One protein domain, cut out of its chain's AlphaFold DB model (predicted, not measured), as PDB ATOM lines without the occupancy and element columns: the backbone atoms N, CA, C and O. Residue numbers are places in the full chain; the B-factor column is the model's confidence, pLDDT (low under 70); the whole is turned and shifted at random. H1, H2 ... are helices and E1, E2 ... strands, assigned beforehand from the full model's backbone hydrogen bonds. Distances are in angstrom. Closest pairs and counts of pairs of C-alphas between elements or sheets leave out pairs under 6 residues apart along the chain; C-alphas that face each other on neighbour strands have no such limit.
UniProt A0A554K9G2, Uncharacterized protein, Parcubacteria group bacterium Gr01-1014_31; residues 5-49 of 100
ATOM      1  N   LEU A   5     -32.242-139.650  51.667       87.00
ATOM      2  CA  LEU A   5     -31.978-140.248  50.363       87.00
ATOM      3  C   LEU A   5     -33.229-140.901  49.756       87.00
ATOM      4  O   LEU A   5     -33.528-140.681  48.586       87.00
ATOM      5  N   GLU A   6     -34.022-141.625  50.550       90.50
ATOM      6  CA  GLU A   6     -35.270-142.243  50.075       90.50
ATOM      7  C   GLU A   6     -36.270-141.210  49.545       90.50
ATOM      8  O   GLU A   6     -36.944-141.454  48.544       90.50
ATOM      9  N   LYS A   7     -36.345-140.027  50.171       90.81
ATOM     10  CA  LYS A   7     -37.206-138.935  49.691       90.81
ATOM     11  C   LYS A   7     -36.733-138.390  48.347       90.81
ATOM     12  O   LYS A   7     -37.561-138.113  47.484       90.81
ATOM     13  N   ILE A   8     -35.419-138.258  48.174       88.00
ATOM     14  CA  ILE A   8     -34.810-137.805  46.918       88.00
ATOM     15  C   ILE A   8     -35.081-138.833  45.816       88.00
ATOM     16  O   ILE A   8     -35.561-138.469  44.746       88.00
ATOM     17  N   ILE A   9     -34.886-140.125  46.098       89.38
ATOM     18  CA  ILE A   9     -35.187-141.211  45.157       89.38
ATOM     19  C   ILE A   9     -36.674-141.214  44.784       89.38
ATOM     20  O   ILE A   9     -37.016-141.334  43.608       89.38
ATOM     21  N   ALA A  10     -37.573-141.056  45.758       89.75
ATOM     22  CA  ALA A  10     -39.008-140.984  45.496       89.75
ATOM     23  C   ALA A  10     -39.376-139.772  44.627       89.75
ATOM     24  O   ALA A  10     -40.246-139.873  43.762       89.75
ATOM     25  N   PHE A  11     -38.701-138.638  44.825       89.06
ATOM     26  CA  PHE A  11     -38.897-137.440  44.017       89.06
ATOM     27  C   PHE A  11     -38.441-137.653  42.571       89.06
ATOM     28  O   PHE A  11     -39.239-137.437  41.664       89.06
ATOM     29  N   ILE A  12     -37.227-138.177  42.369       89.19
ATOM     30  CA  ILE A  12     -36.665-138.529  41.053       89.19
ATOM     31  C   ILE A  12     -37.593-139.489  40.304       89.19
ATOM     32  O   ILE A  12     -37.920-139.264  39.143       89.19
ATOM     33  N   LYS A  13     -38.098-140.530  40.979       87.81
ATOM     34  CA  LYS A  13     -39.055-141.477  40.384       87.81
ATOM     35  C   LYS A  13     -40.379-140.818  39.983       87.81
ATOM     36  O   LYS A  13     -41.033-141.300  39.065       87.81
ATOM     37  N   ARG A  14     -40.795-139.751  40.675       90.31
ATOM     38  CA  ARG A  14     -42.062-139.054  40.415       90.31
ATOM     39  C   ARG A  14     -41.948-138.005  39.311       90.31
ATOM     40  O   ARG A  14     -42.907-137.834  38.568       90.31
ATOM     41  N   THR A  15     -40.833-137.282  39.235       87.81
ATOM     42  CA  THR A  15     -40.630-136.238  38.220       87.81
ATOM     43  C   THR A  15     -39.980-136.766  36.947       87.81
ATOM     44  O   THR A  15     -40.224-136.216  35.880       87.81
ATOM     45  N   GLY A  16     -39.202-137.848  37.036       83.75
ATOM     46  CA  GLY A  16     -38.390-138.348  35.925       83.75
ATOM     47  C   GLY A  16     -37.143-137.498  35.660       83.75
ATOM     48  O   GLY A  16     -36.470-137.703  34.656       83.75
ATOM     49  N   ASP A  17     -36.830-136.549  36.545       86.50
ATOM     50  CA  ASP A  17     -35.653-135.692  36.414       86.50
ATOM     51  C   ASP A  17     -34.407-136.353  37.010       86.50
ATOM     52  O   ASP A  17     -34.476-137.106  37.982       86.50
ATOM     53  N   ARG A  18     -33.234-136.005  36.475       87.19
ATOM     54  CA  ARG A  18     -31.936-136.448  37.001       87.19
ATOM     55  C   ARG A  18     -31.483-135.525  38.118       87.19
ATOM     56  O   ARG A  18     -31.597-134.306  38.008       87.19
ATOM     57  N   CYS A  19     -30.917-136.098  39.171       90.38
ATOM     58  CA  CYS A  19     -30.348-135.322  40.264       90.38
ATOM     59  C   CYS A  19     -28.827-135.279  40.122       90.38
ATOM     60  O   CYS A  19     -28.191-136.317  39.964       90.38
ATOM     61  N   ILE A  20     -28.251-134.081  40.172       91.06
ATOM     62  CA  ILE A  20     -26.801-133.881  40.181       91.06
ATOM     63  C   ILE A  20     -26.392-133.572  41.618       91.06
ATOM     64  O   ILE A  20     -26.929-132.655  42.240       91.06
ATOM     65  N   VAL A  21     -25.454-134.350  42.138       90.69
ATOM     66  CA  VAL A  21     -24.826-134.139  43.438       90.69
ATOM     67  C   VAL A  21     -23.551-133.347  43.206       90.69
ATOM     68  O   VAL A  21     -22.696-133.754  42.416       90.69
ATOM     69  N   LEU A  22     -23.450-132.210  43.882       93.62
ATOM     70  CA  LEU A  22     -22.286-131.338  43.822       93.62
ATOM     71  C   LEU A  22     -21.345-131.637  44.992       93.62
ATOM     72  O   LEU A  22     -21.797-132.053  46.063       93.62
ATOM     73  N   ASP A  23     -20.054-131.414  44.786       93.56
ATOM     74  CA  ASP A  23     -19.072-131.381  45.862       93.56
ATOM     75  C   ASP A  23     -19.155-130.065  46.667       93.56
ATOM     76  O   ASP A  23     -20.038-129.223  46.479       93.56
ATOM     77  N   HIS A  24     -18.224-129.895  47.602       92.69
ATOM     78  CA  HIS A  24     -18.123-128.712  48.455       92.69
ATOM     79  C   HIS A  24     -17.646-127.455  47.706       92.69
ATOM     80  O   HIS A  24     -17.835-126.347  48.208       92.69
ATOM     81  N   GLU A  25     -17.065-127.613  46.518       93.75
ATOM     82  CA  GLU A  25     -16.636-126.531  45.627       93.75
ATOM     83  C   GLU A  25     -17.723-126.174  44.595       93.75
ATOM     84  O   GLU A  25     -17.596-125.194  43.861       93.75
ATOM     85  N   GLY A  26     -18.828-126.926  44.574       90.19
ATOM     86  CA  GLY A  26     -19.946-126.746  43.656       90.19
ATOM     87  C   GLY A  26     -19.762-127.448  42.309       90.19
ATOM     88  O   GLY A  26     -20.575-127.231  41.408       90.19
ATOM     89  N   ASN A  27     -18.738-128.291  42.151       92.31
ATOM     90  CA  ASN A  27     -18.539-129.064  40.932       92.31
ATOM     91  C   ASN A  27     -19.412-130.328  40.940       92.31
ATOM     92  O   ASN A  27     -19.652-130.914  41.998       92.31
ATOM     93  N   PRO A  28     -19.898-130.790  39.772       91.06
ATOM     94  CA  PRO A  28     -20.643-132.041  39.671       91.06
ATOM     95  C   PRO A  28     -19.772-133.237  40.063       91.06
ATOM     96  O   PRO A  28     -18.821-133.562  39.357       91.06
ATOM     97  N   ALA A  29     -20.128-133.911  41.155       90.69
ATOM     98  CA  ALA A  29     -19.434-135.107  41.627       90.69
ATOM     99  C   ALA A  29     -20.153-136.386  41.181       90.69
ATOM    100  O   ALA A  29     -19.531-137.313  40.671       90.69
ATOM    101  N   TYR A  30     -21.483-136.425  41.325       90.38
ATOM    102  CA  TYR A  30     -22.282-137.606  40.991       90.38
ATOM    103  C   TYR A  30     -23.590-137.235  40.300       90.38
ATOM    104  O   TYR A  30     -24.127-136.144  40.487       90.38
ATOM    105  N   VAL A  31     -24.146-138.173  39.533       90.62
ATOM    106  CA  VAL A  31     -25.491-138.057  38.962       90.62
ATOM    107  C   VAL A  31     -26.312-139.261  39.395       90.62
ATOM    108  O   VAL A  31     -25.928-140.403  39.166       90.62
ATOM    109  N   ILE A  32     -27.459-138.999  40.012       90.62
ATOM    110  CA  ILE A  32     -28.436-140.011  40.397       90.62
ATOM    111  C   ILE A  32     -29.500-140.059  39.305       90.62
ATOM    112  O   ILE A  32     -30.179-139.063  39.029       90.62
ATOM    113  N   LEU A  33     -29.654-141.231  38.697       89.44
ATOM    114  CA  LEU A  33     -30.641-141.490  37.658       89.44
ATOM    115  C   LEU A  33     -31.195-142.923  37.761       89.44
ATOM    116  O   LEU A  33     -30.543-143.787  38.350       89.44
ATOM    117  N   PRO A  34     -32.398-143.196  37.222       87.81
ATOM    118  CA  PRO A  34     -32.962-144.544  37.207       87.81
ATOM    119  C   PRO A  34     -32.118-145.499  36.357       87.81
ATOM    120  O   PRO A  34     -31.684-145.123  35.271       87.81
ATOM    121  N   LEU A  35     -31.968-146.755  36.789       85.25
ATOM    122  CA  LEU A  35     -31.172-147.761  36.069       85.25
ATOM    123  C   LEU A  35     -31.564-147.878  34.585       85.25
ATOM    124  O   LEU A  35     -30.705-147.822  33.716       85.25
ATOM    125  N   ASN A  36     -32.862-147.899  34.282       87.44
ATOM    126  CA  ASN A  36     -33.355-147.988  32.904       87.44
ATOM    127  C   ASN A  36     -32.901-146.806  32.023       87.44
ATOM    128  O   ASN A  36     -32.776-146.940  30.806       87.44
ATOM    129  N   GLU A  37     -32.702-145.616  32.603       86.00
ATOM    130  CA  GLU A  37     -32.128-144.486  31.865       86.00
ATOM    131  C   GLU A  37     -30.627-144.647  31.661       86.00
ATOM    132  O   GLU A  37     -30.123-144.286  30.598       86.00
ATOM    133  N   TYR A  38     -29.927-145.196  32.654       86.88
ATOM    134  CA  TYR A  38     -28.500-145.478  32.562       86.88
ATOM    135  C   TYR A  38     -28.213-146.459  31.429       86.88
ATOM    136  O   TYR A  38     -27.386-146.178  30.566       86.88
ATOM    137  N   GLU A  39     -28.958-147.561  31.378       87.00
ATOM    138  CA  GLU A  39     -28.832-148.587  30.342       87.00
ATOM    139  C   GLU A  39     -29.030-147.992  28.946       87.00
ATOM    140  O   GLU A  39     -28.187-148.165  28.072       87.00
ATOM    141  N   ARG A  40     -30.062-147.160  28.755       87.12
ATOM    142  CA  ARG A  40     -30.293-146.456  27.481       87.12
ATOM    143  C   ARG A  40     -29.156-145.514  27.091       87.12
ATOM    144  O   ARG A  40     -28.931-145.285  25.901       87.12
ATOM    145  N   LEU A  41     -28.482-144.897  28.062       85.06
ATOM    146  CA  LEU A  41     -27.313-144.054  27.801       85.06
ATOM    147  C   LEU A  41     -26.094-144.903  27.424       85.06
ATOM    148  O   LEU A  41     -25.397-144.558  26.469       85.06
ATOM    149  N   ALA A  42     -25.876-146.016  28.124       81.00
ATOM    150  CA  ALA A  42     -24.786-146.953  27.873       81.00
ATOM    151  C   ALA A  42     -24.939-147.696  26.534       81.00
ATOM    152  O   ALA A  42     -23.964-147.911  25.825       81.00
ATOM    153  N   GLU A  43     -26.160-148.026  26.116       81.12
ATOM    154  CA  GLU A  43     -26.425-148.622  24.800       81.12
ATOM    155  C   GLU A  43     -26.096-147.660  23.650       81.12
ATOM    156  O   GLU A  43     -25.616-148.066  22.591       81.12
ATOM    157  N   ARG A  44     -26.344-146.358  23.847       72.62
ATOM    158  CA  ARG A  44     -26.113-145.319  22.826       72.62
ATOM    159  C   ARG A  44     -24.650-144.947  22.652       72.62
ATOM    160  O   ARG A  44     -24.276-144.386  21.623       72.62
ATOM    161  N   ARG A  45     -23.832-145.217  23.659       59.97
ATOM    162  CA  ARG A  45     -22.394-145.028  23.611       59.97
ATOM    163  C   ARG A  45     -21.811-146.326  24.141       59.97
ATOM    164  O   ARG A  45     -21.696-146.412  25.360       59.97
ATOM    165  N   PRO A  46     -21.453-147.306  23.280       52.59
ATOM    166  CA  PRO A  46     -20.707-148.453  23.766       52.59
ATOM    167  C   PRO A  46     -19.532-147.857  24.522       52.59
ATOM    168  O   PRO A  46     -18.745-147.107  23.934       52.59
ATOM    169  N   LEU A  47     -19.502-148.071  25.841       55.91
ATOM    170  CA  LEU A  47     -18.332-147.787  26.647       55.91
ATOM    171  C   LEU A  47     -17.216-148.439  25.853       55.91
ATOM    172  O   LEU A  47     -17.246-149.651  25.630       55.91
ATOM    173  N   ALA A  48     -16.358-147.613  25.258       50.19
ATOM    174  CA  ALA A  48     -15.230-148.095  24.505       50.19
ATOM    175  C   ALA A  48     -14.368-148.770  25.556       50.19
ATOM    176  O   ALA A  48     -13.562-148.110  26.195       50.19
ATOM    177  N   MET A  49     -14.631-150.053  25.801       51.50
ATOM    178  CA  MET A  49     -13.756-150.935  26.535       51.50
ATOM    179  C   MET A  49     -12.407-150.750  25.849       51.50
ATOM    180  O   MET A  49     -12.295-151.107  24.666       51.50
TER     181      MET A  49
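AT A GLANCE: This is residues 5 to 49 of the 100 residues of an uncharacterized protein of Parcubacteria group bacterium Gr01-1014_31 (UniProt A0A554K9G2). A narrow two-stranded hairpin, E1 and E2, has a helix near each of its two open-end strand ends: H1 leads into E1 near that end, and H2 leads away from E2 as an arm. Residues 38 to 49, of which 38 to 44 belong to H2, stick out free of the rest, and contacts between the helices and the hairpin are few. The printed part has 45 residues, with two named helices and two named strands in the order H1, E1, E2, H2; the sheet has the order E1 - E2 and is antiparallel, and the class is mixed, helices and strands. The whole is loose, with a radius of gyration of the C-alphas of 12.6 A, and flat, spanning 32 by 29 by 13 A.

HOW THE PARTS SIT: H1, residues 5 to 15, comes first and is joined by a tight link of 3 residues to E1, residues 19 to 22. The closest C-alphas of these two are those of Ile 12 and Cys 19, 7.1 A apart, the one pair within 8 A. A tight link of 5 residues leads from E1 to E2, residues 28 to 32, and the two strands form a hairpin. They are antiparallel neighbours, with 154 degrees between their N-to-C directions. The C-alphas of Ile 20 and Val 31 face each other at 4.5 A. N 21 and O 30 are within hydrogen-bond range at 2.8 A, as are N 32 and O 19 at 2.8 A. H1 and E2 are only just apart, their closest C-alphas being 8.3 A from each other. A tight link of 2 residues joins E2 to H2, residues 35 to 44. H2 is apart from H1 and from E1. In H1 and H2 every O i to N i+4 pair is within hydrogen-bond range.

IN THESE COORDINATES: H1 begins at C-alpha 5, at (-31.978, -140.248, 50.363), and is 15.4 A long from Leu 5 to Thr 15. E1 measures 9.7 A from Cys 19 to Leu 22. E2 measures 11.2 A from Pro 28 to Ile 32, and its first C-alpha is at (-20.643, -132.041, 39.671). H2 is 14.4 A long from Leu 35 to Arg 44 and ends with C-alpha 44 at (-26.113, -145.319, 22.826).

THE WHOLE: The two C-alphas farthest apart are those of Lys 7 and Met 49, at 35.1 A. Without the stretch that stands free, the body of 33 residues spans 29 by 19 by 12 A. The printed part has no cut and no long link. The mean pLDDT of the printed part is 84.6, and residues 45 to 49 are under 70, where the model's confidence is low.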